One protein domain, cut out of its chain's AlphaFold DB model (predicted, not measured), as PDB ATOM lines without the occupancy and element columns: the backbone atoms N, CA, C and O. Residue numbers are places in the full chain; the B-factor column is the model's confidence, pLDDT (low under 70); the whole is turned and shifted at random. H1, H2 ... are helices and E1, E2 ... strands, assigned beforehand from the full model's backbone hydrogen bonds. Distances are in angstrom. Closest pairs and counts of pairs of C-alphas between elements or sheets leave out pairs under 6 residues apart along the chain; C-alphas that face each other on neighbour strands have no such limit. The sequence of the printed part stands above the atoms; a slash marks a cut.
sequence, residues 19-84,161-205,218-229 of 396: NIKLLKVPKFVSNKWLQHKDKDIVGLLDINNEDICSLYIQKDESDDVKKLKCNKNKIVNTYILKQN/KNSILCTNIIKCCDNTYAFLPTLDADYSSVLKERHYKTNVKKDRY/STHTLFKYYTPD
ATOM      1  N   ASN A  19     188.479 174.481 151.173       69.00
ATOM      2  CA  ASN A  19     187.813 173.232 150.821       69.00
ATOM      3  C   ASN A  19     188.295 172.011 151.620       69.00
ATOM      4  O   ASN A  19     188.010 170.889 151.227       69.00
ATOM      5  N   ILE A  20     188.996 172.160 152.750       71.88
ATOM      6  CA  ILE A  20     189.379 170.976 153.542       71.88
ATOM      7  C   ILE A  20     188.183 170.487 154.371       71.88
ATOM      8  O   ILE A  20     187.646 171.209 155.213       71.88
ATOM      9  N   LYS A  21     187.782 169.231 154.156       79.56
ATOM     10  CA  LYS A  21     186.763 168.521 154.939       79.56
ATOM     11  C   LYS A  21     187.423 167.491 155.845       79.56
ATOM     12  O   LYS A  21     188.300 166.740 155.424       79.56
ATOM     13  N   LEU A  22     186.963 167.424 157.092       83.00
ATOM     14  CA  LEU A  22     187.463 166.467 158.073       83.00
ATOM     15  C   LEU A  22     186.559 165.231 158.126       83.00
ATOM     16  O   LEU A  22     185.385 165.347 158.484       83.00
ATOM     17  N   LEU A  23     187.103 164.055 157.802       83.19
ATOM     18  CA  LEU A  23     186.377 162.783 157.848       83.19
ATOM     19  C   LEU A  23     186.742 162.001 159.108       83.19
ATOM     20  O   LEU A  23     187.908 161.696 159.348       83.19
ATOM     21  N   LYS A  24     185.724 161.653 159.890       85.25
ATOM     22  CA  LYS A  24     185.797 160.879 161.127       85.25
ATOM     23  C   LYS A  24     185.228 159.476 160.842       85.25
ATOM     24  O   LYS A  24     184.015 159.353 160.688       85.25
ATOM     25  N   VAL A  25     186.067 158.433 160.751       82.88
ATOM     26  CA  VAL A  25     185.656 157.068 160.319       82.88
ATOM     27  C   VAL A  25     185.883 155.963 161.368       82.88
ATOM     28  O   VAL A  25     186.803 156.063 162.179       82.88
ATOM     29  N   PRO A  26     185.100 154.866 161.370       79.00
ATOM     30  CA  PRO A  26     185.286 153.767 162.324       79.00
ATOM     31  C   PRO A  26     186.661 153.090 162.208       79.00
ATOM     32  O   PRO A  26     187.251 153.048 161.130       79.00
ATOM     33  N   LYS A  27     187.141 152.462 163.291       76.38
ATOM     34  CA  LYS A  27     188.490 151.866 163.336       76.38
ATOM     35  C   LYS A  27     188.755 150.796 162.269       76.38
ATOM     36  O   LYS A  27     189.851 150.714 161.727       76.38
ATOM     37  N   PHE A  28     187.768 149.956 161.961       75.50
ATOM     38  CA  PHE A  28     187.946 148.932 160.925       75.50
ATOM     39  C   PHE A  28     188.154 149.561 159.540       75.50
ATOM     40  O   PHE A  28     188.921 149.036 158.743       75.50
ATOM     41  N   VAL A  29     187.537 150.720 159.286       80.88
ATOM     42  CA  VAL A  29     187.738 151.503 158.061       80.88
ATOM     43  C   VAL A  29     189.129 152.115 158.067       80.88
ATOM     44  O   VAL A  29     189.880 151.953 157.112       80.88
ATOM     45  N   SER A  30     189.502 152.764 159.172       81.50
ATOM     46  CA  SER A  30     190.806 153.408 159.281       81.50
ATOM     47  C   SER A  30     191.965 152.429 159.151       81.50
ATOM     48  O   SER A  30     192.953 152.747 158.507       81.50
ATOM     49  N   ASN A  31     191.848 151.237 159.739       77.94
ATOM     50  CA  ASN A  31     192.881 150.210 159.651       77.94
ATOM     51  C   ASN A  31     193.091 149.751 158.208       77.94
ATOM     52  O   ASN A  31     194.236 149.637 157.789       77.94
ATOM     53  N   LYS A  32     192.006 149.549 157.445       78.50
ATOM     54  CA  LYS A  32     192.112 149.248 156.012       78.50
ATOM     55  C   LYS A  32     192.787 150.402 155.277       78.50
ATOM     56  O   LYS A  32     193.769 150.196 154.580       78.50
ATOM     57  N   TRP A  33     192.345 151.635 155.516       83.00
ATOM     58  CA  TRP A  33     192.905 152.827 154.867       83.00
ATOM     59  C   TRP A  33     194.396 153.053 155.145       83.00
ATOM     60  O   TRP A  33     195.058 153.665 154.315       83.00
ATOM     61  N   LEU A  34     194.908 152.596 156.292       78.44
ATOM     62  CA  LEU A  34     196.330 152.669 156.650       78.44
ATOM     63  C   LEU A  34     197.189 151.611 155.944       78.44
ATOM     64  O   LEU A  34     198.397 151.784 155.858       78.44
ATOM     65  N   GLN A  35     196.589 150.512 155.483       79.50
ATOM     66  CA  GLN A  35     197.292 149.433 154.779       79.50
ATOM     67  C   GLN A  35     197.412 149.697 153.274       79.50
ATOM     68  O   GLN A  35     198.237 149.082 152.601       79.50
ATOM     69  N   HIS A  36     196.584 150.597 152.753       79.06
ATOM     70  CA  HIS A  36     196.557 150.963 151.347       79.06
ATOM     71  C   HIS A  36     197.678 151.935 150.982       79.06
ATOM     72  O   HIS A  36     198.065 152.792 151.780       79.06
ATOM     73  N   LYS A  37     198.188 151.803 149.757       77.06
ATOM     74  CA  LYS A  37     199.228 152.686 149.230       77.06
ATOM     75  C   LYS A  37     198.625 154.022 148.808       77.06
ATOM     76  O   LYS A  37     197.414 154.159 148.616       77.06
ATOM     77  N   ASP A  38     199.488 155.018 148.634       74.06
ATOM     78  CA  ASP A  38     199.076 156.300 148.078       74.06
ATOM     79  C   ASP A  38     198.359 156.093 146.737       74.06
ATOM     80  O   ASP A  38     198.887 155.438 145.838       74.06
ATOM     81  N   LYS A  39     197.180 156.717 146.608       73.56
ATOM     82  CA  LYS A  39     196.272 156.690 145.440       73.56
ATOM     83  C   LYS A  39     195.376 155.452 145.293       73.56
ATOM     84  O   LYS A  39     194.598 155.409 144.343       73.56
ATOM     85  N   ASP A  40     195.400 154.510 146.232       79.25
ATOM     86  CA  ASP A  40     194.395 153.442 146.266       79.25
ATOM     87  C   ASP A  40     192.996 154.010 146.571       79.25
ATOM     88  O   ASP A  40     192.813 154.863 147.450       79.25
ATOM     89  N   ILE A  41     191.977 153.505 145.867       79.00
ATOM     90  CA  ILE A  41     190.578 153.841 146.142       79.00
ATOM     91  C   ILE A  41     190.098 152.976 147.305       79.00
ATOM     92  O   ILE A  41     189.843 151.786 147.160       79.00
ATOM     93  N   VAL A  42     189.942 153.601 148.470       82.12
ATOM     94  CA  VAL A  42     189.568 152.921 149.724       82.12
ATOM     95  C   VAL A  42     188.089 153.080 150.103       82.12
ATOM     96  O   VAL A  42     187.654 152.656 151.179       82.12
ATOM     97  N   GLY A  43     187.318 153.743 149.241       85.69
ATOM     98  CA  GLY A  43     185.884 153.961 149.389       85.69
ATOM     99  C   GLY A  43     185.354 155.042 148.448       85.69
ATOM    100  O   GLY A  43     186.119 155.829 147.892       85.69
ATOM    101  N   LEU A  44     184.030 155.086 148.290       89.19
ATOM    102  CA  LEU A  44     183.326 156.082 147.479       89.19
ATOM    103  C   LEU A  44     182.483 156.989 148.377       89.19
ATOM    104  O   LEU A  44     181.771 156.513 149.263       89.19
ATOM    105  N   LEU A  45     182.552 158.297 148.146       90.50
ATOM    106  CA  LEU A  45     181.767 159.287 148.881       90.50
ATOM    107  C   LEU A  45     180.513 159.665 148.093       90.50
ATOM    108  O   LEU A  45     180.586 160.028 146.925       90.50
ATOM    109  N   ASP A  46     179.370 159.619 148.768       90.88
ATOM    110  CA  ASP A  46     178.098 160.143 148.279       90.88
ATOM    111  C   ASP A  46     178.002 161.621 148.659       90.88
ATOM    112  O   ASP A  46     177.977 161.946 149.854       90.88
ATOM    113  N   ILE A  47     177.984 162.513 147.671       88.44
ATOM    114  CA  ILE A  47     177.969 163.964 147.878       88.44
ATOM    115  C   ILE A  47     176.658 164.525 147.331       88.44
ATOM    116  O   ILE A  47     176.336 164.340 146.164       88.44
ATOM    117  N   ASN A  48     175.928 165.254 148.170       88.69
ATOM    118  CA  ASN A  48     174.698 165.947 147.807       88.69
ATOM    119  C   ASN A  48     174.826 167.424 148.186       88.69
ATOM    120  O   ASN A  48     175.068 167.722 149.352       88.69
ATOM    121  N   ASN A  49     174.671 168.339 147.225       86.50
ATOM    122  CA  ASN A  49     174.792 169.789 147.440       86.50
ATOM    123  C   ASN A  49     176.066 170.174 148.215       86.50
ATOM    124  O   ASN A  49     175.999 170.844 149.241       86.50
ATOM    125  N   GLU A  50     177.218 169.674 147.755       83.00
ATOM    126  CA  GLU A  50     178.535 169.850 148.392       83.00
ATOM    127  C   GLU A  50     178.688 169.196 149.776       83.00
ATOM    128  O   GLU A  50     179.776 169.228 150.352       83.00
ATOM    129  N   ASP A  51     177.665 168.526 150.300       84.88
ATOM    130  CA  ASP A  51     177.703 167.840 151.585       84.88
ATOM    131  C   ASP A  51     177.873 166.335 151.446       84.88
ATOM    132  O   ASP A  51     177.194 165.660 150.676       84.88
ATOM    133  N   ILE A  52     178.772 165.782 152.256       88.38
ATOM    134  CA  ILE A  52     179.019 164.346 152.275       88.38
ATOM    135  C   ILE A  52     177.902 163.659 153.060       88.38
ATOM    136  O   ILE A  52     177.747 163.879 154.264       88.38
ATOM    137  N   CYS A  53     177.139 162.811 152.376       88.94
ATOM    138  CA  CYS A  53     175.963 162.126 152.902       88.94
ATOM    139  C   CYS A  53     176.245 160.685 153.322       88.94
ATOM    140  O   CYS A  53     175.738 160.231 154.350       88.94
ATOM    141  N   SER A  54     177.042 159.956 152.545       90.38
ATOM    142  CA  SER A  54     177.359 158.550 152.813       90.38
ATOM    143  C   SER A  54     178.771 158.198 152.359       90.38
ATOM    144  O   SER A  54     179.344 158.869 151.508       90.38
ATOM    145  N   LEU A  55     179.319 157.136 152.937       91.81
ATOM    146  CA  LEU A  55     180.598 156.545 152.561       91.81
ATOM    147  C   LEU A  55     180.378 155.060 152.276       91.81
ATOM    148  O   LEU A  55     179.881 154.332 153.134       91.81
ATOM    149  N   TYR A  56     180.732 154.627 151.077       90.06
ATOM    150  CA  TYR A  56     180.650 153.245 150.625       90.06
ATOM    151  C   TYR A  56     182.031 152.604 150.715       90.06
ATOM    152  O   TYR A  56     182.992 153.137 150.161       90.06
ATOM    153  N   ILE A  57     182.146 151.492 151.439       89.25
ATOM    154  CA  ILE A  57     183.421 150.807 151.689       89.25
ATOM    155  C   ILE A  57     183.242 149.329 151.396       89.25
ATOM    156  O   ILE A  57     182.261 148.730 151.834       89.25
ATOM    157  N   GLN A  58     184.203 148.738 150.701       84.38
ATOM    158  CA  GLN A  58     184.209 147.308 150.441       84.38
ATOM    159  C   GLN A  58     184.440 146.535 151.741       84.38
ATOM    160  O   GLN A  58     185.341 146.849 152.533       84.38
ATOM    161  N   LYS A  59     183.569 145.560 152.006       71.19
ATOM    162  CA  LYS A  59     183.550 144.878 153.295       71.19
ATOM    163  C   LYS A  59     184.786 144.012 153.487       71.19
ATOM    164  O   LYS A  59     185.273 144.062 154.606       71.19
ATOM    165  N   ASP A  60     185.337 143.397 152.429       74.38
ATOM    166  CA  ASP A  60     186.581 142.596 152.352       74.38
ATOM    167  C   ASP A  60     187.050 142.469 150.883       74.38
ATOM    168  O   ASP A  60     186.899 143.425 150.136       74.38
ATOM    169  N   GLU A  61     187.602 141.326 150.459       75.25
ATOM    170  CA  GLU A  61     187.846 140.995 149.040       75.25
ATOM    171  C   GLU A  61     186.548 140.632 148.285       75.25
ATOM    172  O   GLU A  61     186.592 140.307 147.102       75.25
ATOM    173  N   SER A  62     185.387 140.667 148.953       78.31
ATOM    174  CA  SER A  62     184.089 140.424 148.316       78.31
ATOM    175  C   SER A  62     183.556 141.669 147.611       78.31
ATOM    176  O   SER A  62     183.877 142.794 147.988       78.31
ATOM    177  N   ASP A  63     182.662 141.477 146.644       81.44
ATOM    178  CA  ASP A  63     181.955 142.571 145.959       81.44
ATOM    179  C   ASP A  63     180.920 143.287 146.856       81.44
ATOM    180  O   ASP A  63     180.234 144.215 146.420       81.44
ATOM    181  N   ASP A  64     180.798 142.889 148.127       83.62
ATOM    182  CA  ASP A  64     179.849 143.491 149.054       83.62
ATOM    183  C   ASP A  64     180.323 144.867 149.524       83.62
ATOM    184  O   ASP A  64     181.391 145.041 150.128       83.62
ATOM    185  N   VAL A  65     179.457 145.858 149.330       85.69
ATOM    186  CA  VAL A  65     179.716 147.244 149.713       85.69
ATOM    187  C   VAL A  65     178.891 147.622 150.937       85.69
ATOM    188  O   VAL A  65     177.663 147.533 150.959       85.69
ATOM    189  N   LYS A  66     179.570 148.125 151.967       86.88
ATOM    190  CA  LYS A  66     178.955 148.662 153.178       86.88
ATOM    191  C   LYS A  66     178.731 150.164 153.043       86.88
ATOM    192  O   LYS A  66     179.680 150.925 152.863       86.88
ATOM    193  N   LYS A  67     177.479 150.600 153.200       90.94
ATOM    194  CA  LYS A  67     177.097 152.019 153.238       90.94
ATOM    195  C   LYS A  67     177.108 152.543 154.674       90.94
ATOM    196  O   LYS A  67     176.297 152.131 155.500       90.94
ATOM    197  N   LEU A  68     177.981 153.502 154.960       88.25
ATOM    198  CA  LEU A  68     178.012 154.244 156.215       88.25
ATOM    199  C   LEU A  68     177.314 155.589 156.047       88.25
ATOM    200  O   LEU A  68     177.686 156.390 155.191       88.25
ATOM    201  N   LYS A  69     176.318 155.856 156.893       88.81
ATOM    202  CA  LYS A  69     175.624 157.144 156.906       88.81
ATOM    203  C   LYS A  69     176.483 158.196 157.600       88.81
ATOM    204  O   LYS A  69     177.023 157.959 158.683       88.81
ATOM    205  N   CYS A  70     176.581 159.359 156.976       88.56
ATOM    206  CA  CYS A  70     177.292 160.496 157.527       88.56
ATOM    207  C   CYS A  70     176.421 161.273 158.521       88.56
ATOM    208  O   CYS A  70     175.238 161.524 158.280       88.56
ATOM    209  N   ASN A  71     177.032 161.700 159.620       84.81
ATOM    210  CA  ASN A  71     176.513 162.708 160.527       84.81
ATOM    211  C   ASN A  71     177.385 163.969 160.423       84.81
ATOM    212  O   ASN A  71     178.549 163.968 160.840       84.81
ATOM    213  N   LYS A  72     176.827 165.034 159.840       83.88
ATOM    214  CA  LYS A  72     177.496 166.329 159.685       83.88
ATOM    215  C   LYS A  72     177.423 167.103 160.999       83.88
ATOM    216  O   LYS A  72     176.343 167.465 161.457       83.88
ATOM    217  N   ASN A  73     178.582 167.414 161.567       78.56
ATOM    218  CA  ASN A  73     178.705 168.233 162.765       78.56
ATOM    219  C   ASN A  73     179.355 169.577 162.412       78.56
ATOM    220  O   ASN A  73     180.431 169.615 161.816       78.56
ATOM    221  N   LYS A  74     178.713 170.679 162.823       64.81
ATOM    222  CA  LYS A  74     179.231 172.052 162.640       64.81
ATOM    223  C   LYS A  74     180.397 172.395 163.570       64.81
ATOM    224  O   LYS A  74     181.075 173.388 163.356       64.81
ATOM    225  N   ILE A  75     180.600 171.621 164.635       61.06
ATOM    226  CA  ILE A  75     181.631 171.897 165.637       61.06
ATOM    227  C   ILE A  75     182.673 170.791 165.558       61.06
ATOM    228  O   ILE A  75     182.389 169.630 165.866       61.06
ATOM    229  N   VAL A  76     183.890 171.165 165.167       57.81
ATOM    230  CA  VAL A  76     185.051 170.294 165.321       57.81
ATOM    231  C   VAL A  76     185.320 170.162 166.817       57.81
ATOM    232  O   VAL A  76     185.692 171.128 167.483       57.81
ATOM    233  N   ASN A  77     185.077 168.981 167.382       52.38
ATOM    234  CA  ASN A  77     185.264 168.757 168.812       52.38
ATOM    235  C   ASN A  77     186.775 168.669 169.109       52.38
ATOM    236  O   ASN A  77     187.378 167.599 169.061       52.38
ATOM    237  N   THR A  78     187.406 169.814 169.382       51.44
ATOM    238  CA  THR A  78     188.860 169.952 169.602       51.44
ATOM    239  C   THR A  78     189.359 169.308 170.897       51.44
ATOM    240  O   THR A  78     190.568 169.217 171.113       51.44
ATOM    241  N   TYR A  79     188.456 168.806 171.747       44.94
ATOM    242  CA  TYR A  79     188.800 168.123 172.998       44.94
ATOM    243  C   TYR A  79     189.697 166.892 172.793       44.94
ATOM    244  O   TYR A  79     190.510 166.597 173.665       44.94
ATOM    245  N   ILE A  80     189.621 166.221 171.636       46.53
ATOM    246  CA  ILE A  80     190.385 164.992 171.357       46.53
ATOM    247  C   ILE A  80     191.900 165.258 171.251       46.53
ATOM    248  O   ILE A  80     192.703 164.401 171.608       46.53
ATOM    249  N   LEU A  81     192.316 166.460 170.837       44.22
ATOM    250  CA  LEU A  81     193.738 166.793 170.656       44.22
ATOM    251  C   LEU A  81     194.445 167.197 171.951       44.22
ATOM    252  O   LEU A  81     195.670 167.203 171.996       44.22
ATOM    253  N   LYS A  82     193.703 167.532 173.015       41.38
ATOM    254  CA  LYS A  82     194.323 167.887 174.301       41.38
ATOM    255  C   LYS A  82     194.934 166.685 175.018       41.38
ATOM    256  O   LYS A  82     195.784 166.888 175.877       41.38
ATOM    257  N   GLN A  83     194.489 165.467 174.706       37.16
ATOM    258  CA  GLN A  83     194.794 164.291 175.523       37.16
ATOM    259  C   GLN A  83     195.866 163.371 174.936       37.16
ATOM    260  O   GLN A  83     196.486 162.639 175.696       37.16
ATOM    261  N   ASN A  84     196.158 163.442 173.633       36.22
ATOM    262  CA  ASN A  84     197.135 162.551 173.009       36.22
ATOM    263  C   ASN A  84     198.180 163.348 172.217       36.22
ATOM    264  O   ASN A  84     197.955 163.699 171.059       36.22
ATOM    265  N   LYS A 161     206.470 170.898 164.946       53.59
ATOM    266  CA  LYS A 161     205.941 171.558 163.740       53.59
ATOM    267  C   LYS A 161     204.752 170.800 163.140       53.59
ATOM    268  O   LYS A 161     203.740 171.430 162.833       53.59
ATOM    269  N   ASN A 162     204.817 169.468 163.046       48.25
ATOM    270  CA  ASN A 162     203.728 168.641 162.505       48.25
ATOM    271  C   ASN A 162     202.461 168.684 163.378       48.25
ATOM    272  O   ASN A 162     201.345 168.801 162.863       48.25
ATOM    273  N   SER A 163     202.613 168.656 164.706       55.03
ATOM    274  CA  SER A 163     201.485 168.806 165.636       55.03
ATOM    275  C   SER A 163     200.834 170.190 165.521       55.03
ATOM    276  O   SER A 163     199.605 170.305 165.480       55.03
ATOM    277  N   ILE A 164     201.642 171.252 165.440       57.12
ATOM    278  CA  ILE A 164     201.161 172.629 165.277       57.12
ATOM    279  C   ILE A 164     200.432 172.781 163.932       57.12
ATOM    280  O   ILE A 164     199.330 173.336 163.892       57.12
ATOM    281  N   LEU A 165     200.974 172.208 162.854       57.50
ATOM    282  CA  LEU A 165     200.365 172.217 161.523       57.50
ATOM    283  C   LEU A 165     198.979 171.550 161.519       57.50
ATOM    284  O   LEU A 165     198.011 172.160 161.062       57.50
ATOM    285  N   CYS A 166     198.842 170.362 162.113       58.34
ATOM    286  CA  CYS A 166     197.555 169.669 162.234       58.34
ATOM    287  C   CYS A 166     196.518 170.493 163.012       58.34
ATOM    288  O   CYS A 166     195.371 170.612 162.583       58.34
ATOM    289  N   THR A 167     196.905 171.119 164.130       62.09
ATOM    290  CA  THR A 167     195.967 171.964 164.892       62.09
ATOM    291  C   THR A 167     195.506 173.195 164.112       62.09
ATOM    292  O   THR A 167     194.362 173.622 164.272       62.09
ATOM    293  N   ASN A 168     196.360 173.745 163.249       60.88
ATOM    294  CA  ASN A 168     196.014 174.878 162.398       60.88
ATOM    295  C   ASN A 168     195.059 174.465 161.272       60.88
ATOM    296  O   ASN A 168     194.056 175.142 161.068       60.88
ATOM    297  N   ILE A 169     195.293 173.320 160.618       64.94
ATOM    298  CA  ILE A 169     194.400 172.793 159.569       64.94
ATOM    299  C   ILE A 169     193.008 172.483 160.139       64.94
ATOM    300  O   ILE A 169     191.992 172.823 159.536       64.94
ATOM    301  N   ILE A 170     192.943 171.897 161.336       66.81
ATOM    302  CA  ILE A 170     191.678 171.550 161.998       66.81
ATOM    303  C   ILE A 170     190.854 172.795 162.347       66.81
ATOM    304  O   ILE A 170     189.632 172.772 162.212       66.81
ATOM    305  N   LYS A 171     191.500 173.902 162.741       65.69
ATOM    306  CA  LYS A 171     190.823 175.194 162.967       65.69
ATOM    307  C   LYS A 171     190.259 175.810 161.684       65.69
ATOM    308  O   LYS A 171     189.358 176.637 161.773       65.69
ATOM    309  N   CYS A 172     190.788 175.434 160.522       62.22
ATOM    310  CA  CYS A 172     190.339 175.918 159.218       62.22
ATOM    311  C   CYS A 172     189.210 175.073 158.603       62.22
ATOM    312  O   CYS A 172     188.717 175.431 157.539       62.22
ATOM    313  N   CYS A 173     188.802 173.969 159.239       68.31
ATOM    314  CA  CYS A 173     187.721 173.117 158.746       68.31
ATOM    315  C   CYS A 173     186.359 173.617 159.254       68.31
ATOM    316  O   CYS A 173     186.073 173.528 160.449       68.31
ATOM    317  N   ASP A 174     185.489 174.059 158.345       69.75
ATOM    318  CA  ASP A 174     184.142 174.537 158.694       69.75
ATOM    319  C   ASP A 174     183.213 173.407 159.169       69.75
ATOM    320  O   ASP A 174     182.297 173.628 159.960       69.75
ATOM    321  N   ASN A 175     183.430 172.180 158.681       76.25
ATOM    322  CA  ASN A 175     182.575 171.030 158.966       76.25
ATOM    323  C   ASN A 175     183.390 169.768 159.271       76.25
ATOM    324  O   ASN A 175     184.404 169.483 158.631       76.25
ATOM    325  N   THR A 176     182.892 168.968 160.219       80.94
ATOM    326  CA  THR A 176     183.363 167.598 160.471       80.94
ATOM    327  C   THR A 176     182.286 166.601 160.074       80.94
ATOM    328  O   THR A 176     181.141 166.703 160.520       80.94
ATOM    329  N   TYR A 177     182.655 165.598 159.288       83.12
ATOM    330  CA  TYR A 177     181.761 164.543 158.825       83.12
ATOM    331  C   TYR A 177     182.090 163.249 159.566       83.12
ATOM    332  O   TYR A 177     183.208 162.748 159.470       83.12
ATOM    333  N   ALA A 178     181.140 162.726 160.341       83.94
ATOM    334  CA  ALA A 178     181.325 161.522 161.142       83.94
ATOM    335  C   ALA A 178     180.529 160.345 160.591       83.94
ATOM    336  O   ALA A 178     179.306 160.397 160.508       83.94
ATOM    337  N   PHE A 179     181.225 159.261 160.277       83.00
ATOM    338  CA  PHE A 179     180.633 158.012 159.828       83.00
ATOM    339  C   PHE A 179     180.560 157.059 161.006       83.00
ATOM    340  O   PHE A 179     181.579 156.663 161.574       83.00
ATOM    341  N   LEU A 180     179.337 156.716 161.390       78.12
ATOM    342  CA  LEU A 180     179.089 155.744 162.443       78.12
ATOM    343  C   LEU A 180     178.777 154.393 161.800       78.12
ATOM    344  O   LEU A 180     178.056 154.350 160.798       78.12
ATOM    345  N   PRO A 181     179.309 153.291 162.347       76.75
ATOM    346  CA  PRO A 181     178.914 151.975 161.889       76.75
ATOM    347  C   PRO A 181     177.442 151.741 162.224       76.75
ATOM    348  O   PRO A 181     176.970 152.069 163.314       76.75
ATOM    349  N   THR A 182     176.715 151.162 161.278       76.75
ATOM    350  CA  THR A 182     175.389 150.601 161.526       76.75
ATOM    351  C   THR A 182     175.516 149.399 162.458       76.75
ATOM    352  O   THR A 182     176.462 148.620 162.337       76.75
ATOM    353  N   LEU A 183     174.571 149.235 163.391       74.31
ATOM    354  CA  LEU A 183     174.497 148.066 164.278       74.31
ATOM    355  C   LEU A 183     173.947 146.847 163.514       74.31
ATOM    356  O   LEU A 183     172.900 146.301 163.843       74.31
ATOM    357  N   ASP A 184     174.627 146.475 162.436       78.19
ATOM    358  CA  ASP A 184     174.332 145.290 161.635       78.19
ATOM    359  C   ASP A 184     174.925 144.023 162.269       78.19
ATOM    360  O   ASP A 184     175.642 144.081 163.274       78.19
ATOM    361  N   ALA A 185     174.599 142.857 161.705       76.12
ATOM    362  CA  ALA A 185     175.085 141.565 162.192       76.12
ATOM    363  C   ALA A 185     176.623 141.496 162.227       76.12
ATOM    364  O   ALA A 185     177.207 140.929 163.154       76.12
ATOM    365  N   ASP A 186     177.281 142.139 161.264       71.81
ATOM    366  CA  ASP A 186     178.739 142.168 161.163       71.81
ATOM    367  C   ASP A 186     179.360 143.002 162.277       71.81
ATOM    368  O   ASP A 186     180.231 142.532 163.009       71.81
ATOM    369  N   TYR A 187     178.883 144.235 162.461       78.31
ATOM    370  CA  TYR A 187     179.378 145.099 163.523       78.31
ATOM    371  C   TYR A 187     179.040 144.532 164.903       78.31
ATOM    372  O   TYR A 187     179.863 144.585 165.815       78.31
ATOM    373  N   SER A 188     177.877 143.894 165.040       76.69
ATOM    374  CA  SER A 188     177.505 143.156 166.250       76.69
ATOM    375  C   SER A 188     178.484 142.017 166.546       76.69
ATOM    376  O   SER A 188     178.852 141.812 167.703       76.69
ATOM    377  N   SER A 189     178.961 141.312 165.517       78.62
ATOM    378  CA  SER A 189     179.973 140.258 165.659       78.62
ATOM    379  C   SER A 189     181.320 140.824 166.111       78.62
ATOM    380  O   SER A 189     181.918 140.297 167.050       78.62
ATOM    381  N   VAL A 190     181.748 141.955 165.541       76.81
ATOM    382  CA  VAL A 190     182.964 142.673 165.968       76.81
ATOM    383  C   VAL A 190     182.855 143.143 167.423       76.81
ATOM    384  O   VAL A 190     183.790 142.976 168.210       76.81
ATOM    385  N   LEU A 191     181.704 143.695 167.824       77.12
ATOM    386  CA  LEU A 191     181.447 144.092 169.212       77.12
ATOM    387  C   LEU A 191     181.485 142.890 170.159       77.12
ATOM    388  O   LEU A 191     182.084 142.972 171.235       77.12
ATOM    389  N   LYS A 192     180.893 141.761 169.755       79.62
ATOM    390  CA  LYS A 192     180.900 140.513 170.522       79.62
ATOM    391  C   LYS A 192     182.317 139.969 170.699       79.62
ATOM    392  O   LYS A 192     182.691 139.608 171.814       79.62
ATOM    393  N   GLU A 193     183.122 139.952 169.641       79.50
ATOM    394  CA  GLU A 193     184.519 139.519 169.702       79.50
ATOM    395  C   GLU A 193     185.350 140.430 170.618       79.50
ATOM    396  O   GLU A 193     186.100 139.944 171.470       79.50
ATOM    397  N   ARG A 194     185.173 141.753 170.507       74.38
ATOM    398  CA  ARG A 194     185.837 142.726 171.383       74.38
ATOM    399  C   ARG A 194     185.444 142.513 172.841       74.38
ATOM    400  O   ARG A 194     186.322 142.492 173.702       74.38
ATOM    401  N   HIS A 195     184.154 142.325 173.120       76.94
ATOM    402  CA  HIS A 195     183.658 142.021 174.462       76.94
ATOM    403  C   HIS A 195     184.299 140.740 175.000       76.94
ATOM    404  O   HIS A 195     184.796 140.716 176.124       76.94
ATOM    405  N   TYR A 196     184.360 139.693 174.182       76.00
ATOM    406  CA  TYR A 196     184.972 138.434 174.575       76.00
ATOM    407  C   TYR A 196     186.469 138.589 174.894       76.00
ATOM    408  O   TYR A 196     186.918 138.159 175.953       76.00
ATOM    409  N   LYS A 197     187.237 139.278 174.045       76.50
ATOM    410  CA  LYS A 197     188.668 139.539 174.278       76.50
ATOM    411  C   LYS A 197     188.921 140.415 175.508       76.50
ATOM    412  O   LYS A 197     189.808 140.118 176.297       76.50
ATOM    413  N   THR A 198     188.137 141.477 175.673       69.19
ATOM    414  CA  THR A 198     188.405 142.518 176.683       69.19
ATOM    415  C   THR A 198     187.849 142.157 178.055       69.19
ATOM    416  O   THR A 198     188.464 142.482 179.066       69.19
ATOM    417  N   ASN A 199     186.694 141.486 178.098       68.50
ATOM    418  CA  ASN A 199     185.959 141.248 179.339       68.50
ATOM    419  C   ASN A 199     185.940 139.772 179.744       68.50
ATOM    420  O   ASN A 199     185.968 139.480 180.935       68.50
ATOM    421  N   VAL A 200     185.895 138.839 178.785       69.88
ATOM    422  CA  VAL A 200     185.754 137.401 179.093       69.88
ATOM    423  C   VAL A 200     187.112 136.710 179.219       69.88
ATOM    424  O   VAL A 200     187.316 135.929 180.144       69.88
ATOM    425  N   LYS A 201     188.053 137.013 178.320       69.12
ATOM    426  CA  LYS A 201     189.414 136.449 178.300       69.12
ATOM    427  C   LYS A 201     190.455 137.274 179.062       69.12
ATOM    428  O   LYS A 201     191.637 136.967 178.969       69.12
ATOM    429  N   LYS A 202     190.054 138.309 179.804       67.50
ATOM    430  CA  LYS A 202     191.005 139.091 180.601       67.50
ATOM    431  C   LYS A 202     191.626 138.185 181.667       67.50
ATOM    432  O   LYS A 202     190.897 137.604 182.475       67.50
ATOM    433  N   ASP A 203     192.951 138.066 181.660       62.31
ATOM    434  CA  ASP A 203     193.682 137.315 182.678       62.31
ATOM    435  C   ASP A 203     193.342 137.886 184.056       62.31
ATOM    436  O   ASP A 203     193.576 139.062 184.342       62.31
ATOM    437  N   ARG A 204     192.751 137.058 184.922       60.44
ATOM    438  CA  ARG A 204     192.199 137.484 186.223       60.44
ATOM    439  C   ARG A 204     193.275 137.761 187.282       60.44
ATOM    440  O   ARG A 204     192.969 137.777 188.469       60.44
ATOM    441  N   TYR A 205     194.527 137.947 186.874       53.19
ATOM    442  CA  TYR A 205     195.684 137.923 187.770       53.19
ATOM    443  C   TYR A 205     196.264 139.301 188.105       53.19
ATOM    444  O   TYR A 205     197.239 139.381 188.844       53.19
ATOM    445  N   SER A 218     185.065 156.943 172.022       44.25
ATOM    446  CA  SER A 218     185.372 158.208 171.347       44.25
ATOM    447  C   SER A 218     186.829 158.367 170.879       44.25
ATOM    448  O   SER A 218     187.065 159.128 169.940       44.25
ATOM    449  N   THR A 219     187.795 157.644 171.461       41.66
ATOM    450  CA  THR A 219     189.235 157.771 171.130       41.66
ATOM    451  C   THR A 219     189.665 156.953 169.911       41.66
ATOM    452  O   THR A 219     190.787 157.083 169.434       41.66
ATOM    453  N   HIS A 220     188.776 156.117 169.375       50.22
ATOM    454  CA  HIS A 220     189.095 155.117 168.353       50.22
ATOM    455  C   HIS A 220     188.794 155.571 166.924       50.22
ATOM    456  O   HIS A 220     188.555 154.744 166.045       50.22
ATOM    457  N   THR A 221     188.764 156.881 166.688       52.16
ATOM    458  CA  THR A 221     188.463 157.411 165.366       52.16
ATOM    459  C   THR A 221     189.685 158.005 164.686       52.16
ATOM    460  O   THR A 221     190.316 158.905 165.236       52.16
ATOM    461  N   LEU A 222     189.963 157.554 163.463       57.41
ATOM    462  CA  LEU A 222     190.909 158.223 162.582       57.41
ATOM    463  C   LEU A 222     190.253 159.445 161.934       57.41
ATOM    464  O   LEU A 222     189.113 159.384 161.462       57.41
ATOM    465  N   PHE A 223     191.016 160.530 161.901       59.59
ATOM    466  CA  PHE A 223     190.696 161.734 161.158       59.59
ATOM    467  C   PHE A 223     191.511 161.738 159.867       59.59
ATOM    468  O   PHE A 223     192.738 161.694 159.926       59.59
ATOM    469  N   LYS A 224     190.843 161.781 158.712       64.38
ATOM    470  CA  LYS A 224     191.507 161.975 157.417       64.38
ATOM    471  C   LYS A 224     191.028 163.283 156.803       64.38
ATOM    472  O   LYS A 224     189.829 163.573 156.813       64.38
ATOM    473  N   TYR A 225     191.974 164.076 156.312       64.56
ATOM    474  CA  TYR A 225     191.667 165.279 155.553       64.56
ATOM    475  C   TYR A 225     191.259 164.874 154.145       64.56
ATOM    476  O   TYR A 225     191.924 164.061 153.504       64.56
ATOM    477  N   TYR A 226     190.153 165.437 153.692       67.38
ATOM    478  CA  TYR A 226     189.680 165.309 152.331       67.38
ATOM    479  C   TYR A 226     189.652 166.694 151.708       67.38
ATOM    480  O   TYR A 226     188.956 167.586 152.199       67.38
ATOM    481  N   THR A 227     190.399 166.857 150.629       67.25
ATOM    482  CA  THR A 227     190.286 168.011 149.746       67.25
ATOM    483  C   THR A 227     189.477 167.523 148.548       67.25
ATOM    484  O   THR A 227     189.940 166.600 147.881       67.25
ATOM    485  N   PRO A 228     188.257 168.033 148.300       62.16
ATOM    486  CA  PRO A 228     187.598 167.770 147.037       62.16
ATOM    487  C   PRO A 228     188.503 168.334 145.949       62.16
ATOM    488  O   PRO A 228     188.945 169.478 146.065       62.16
ATOM    489  N   ASP A 229     188.801 167.532 144.933       59.19
ATOM    490  CA  ASP A 229     189.446 168.060 143.742       59.19
ATOM    491  C   ASP A 229     188.569 169.211 143.240       59.19
ATOM    492  O   ASP A 229     187.366 169.030 143.016       59.19
TER     493      ASP A 229
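AT A GLANCE: This is residues 19 to 84, 161 to 205 and 218 to 229 of the 396 residues of a protein of Hepatocystis sp. ex Piliocolobus tephrosceles (UniProt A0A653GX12). A curled six-stranded sheet, like part of a barrel, makes the core; H1 lies beside the ends of its strands, close to E6 and E3, and the far part of H4 sticks out as an arm with residues 192 to 205. H3 only grazes the sheet near E1 and E6, and the short H2 is near H3 but off the sheet. The printed part has 123 residues, with four named helices and six named strands in the order E1 H1 E2 E3 E4 H2 H3 E5 H4 E6. The mixed sheet runs E2 E3 E4 E5 E1 E6, and the class is mixed, helices and strands. The whole is only just compact, close to loose, with a radius of gyration of the C-alphas of 16.4 A and spans of 47 by 38 by 28 A.

IN THESE COORDINATES: In the sheet, E2 is residues 44 to 48, E3 residues 51 to 58 with a length of 21.6 A, and E4 residues 65 to 73 with 24.7 A. E5 is residues 176 to 179, E1 residues 21 to 25 and E6 residues 222 to 226. E1 begins at C-alpha 21 (186.763, 168.521, 154.939), and E6 ends at C-alpha 226 (189.680, 165.309, 152.331). H1 is residues 27 to 35, H2 residues 78 to 82 and H3 residues 161 to 171. H4, residues 185 to 200, is 20.4 A long and ends at C-alpha 200 (185.754, 137.401, 179.093).

HOW THE PARTS SIT: The sheet is strongly twisted, with edge strands E2 and E6. E2, E3 and E4 form a meander, each strand the antiparallel neighbour of the one before, with hairpins E2 and E3, N 46 to O 54 at 2.8 A, and E3 and E4, N 68 to O 55 at 2.8 A. E4 pairs with E3 over residues 65 to 69 and, staggered, with antiparallel E5 over residues 70 to 73, where N 71 and O 178 are 2.8 A apart. E5 and E1 are parallel at 26 degrees, N 24 to O 177 at 2.8 A. E1 and E6 are antiparallel at 149 degrees, N 23 to O 224 at 2.9 A. H1 is on the sheet at a height of 5.2 A, over none of the strands; the closest C-alphas of H1 and E6 are those of Ser 30 and Leu 222, 5.8 A. H3 only grazes the sheet with residues 166 to 170. H4 is not on the sheet and is apart from H1, H2 and H3. In H1, H3 and H4 every O i to N i+4 pair is within hydrogen-bond range; in H2 0 of 1 is, beside 2 of 2 O i to N i+3 pairs.

THE WHOLE: The C-alphas of Asn 49 and Tyr 205, the two farthest apart, are 55.5 A apart. Residues 85 to 160 and 206 to 217 are not printed, with C-alpha gaps of 15.6 A and 28.1 A across the cuts. Of the links printed whole, none is long. Mean pLDDT of the printed part is 72.6; residue 19 and residues 74 to 84, 161 to 174, 198 to 205 and 218 to 229 are under 70.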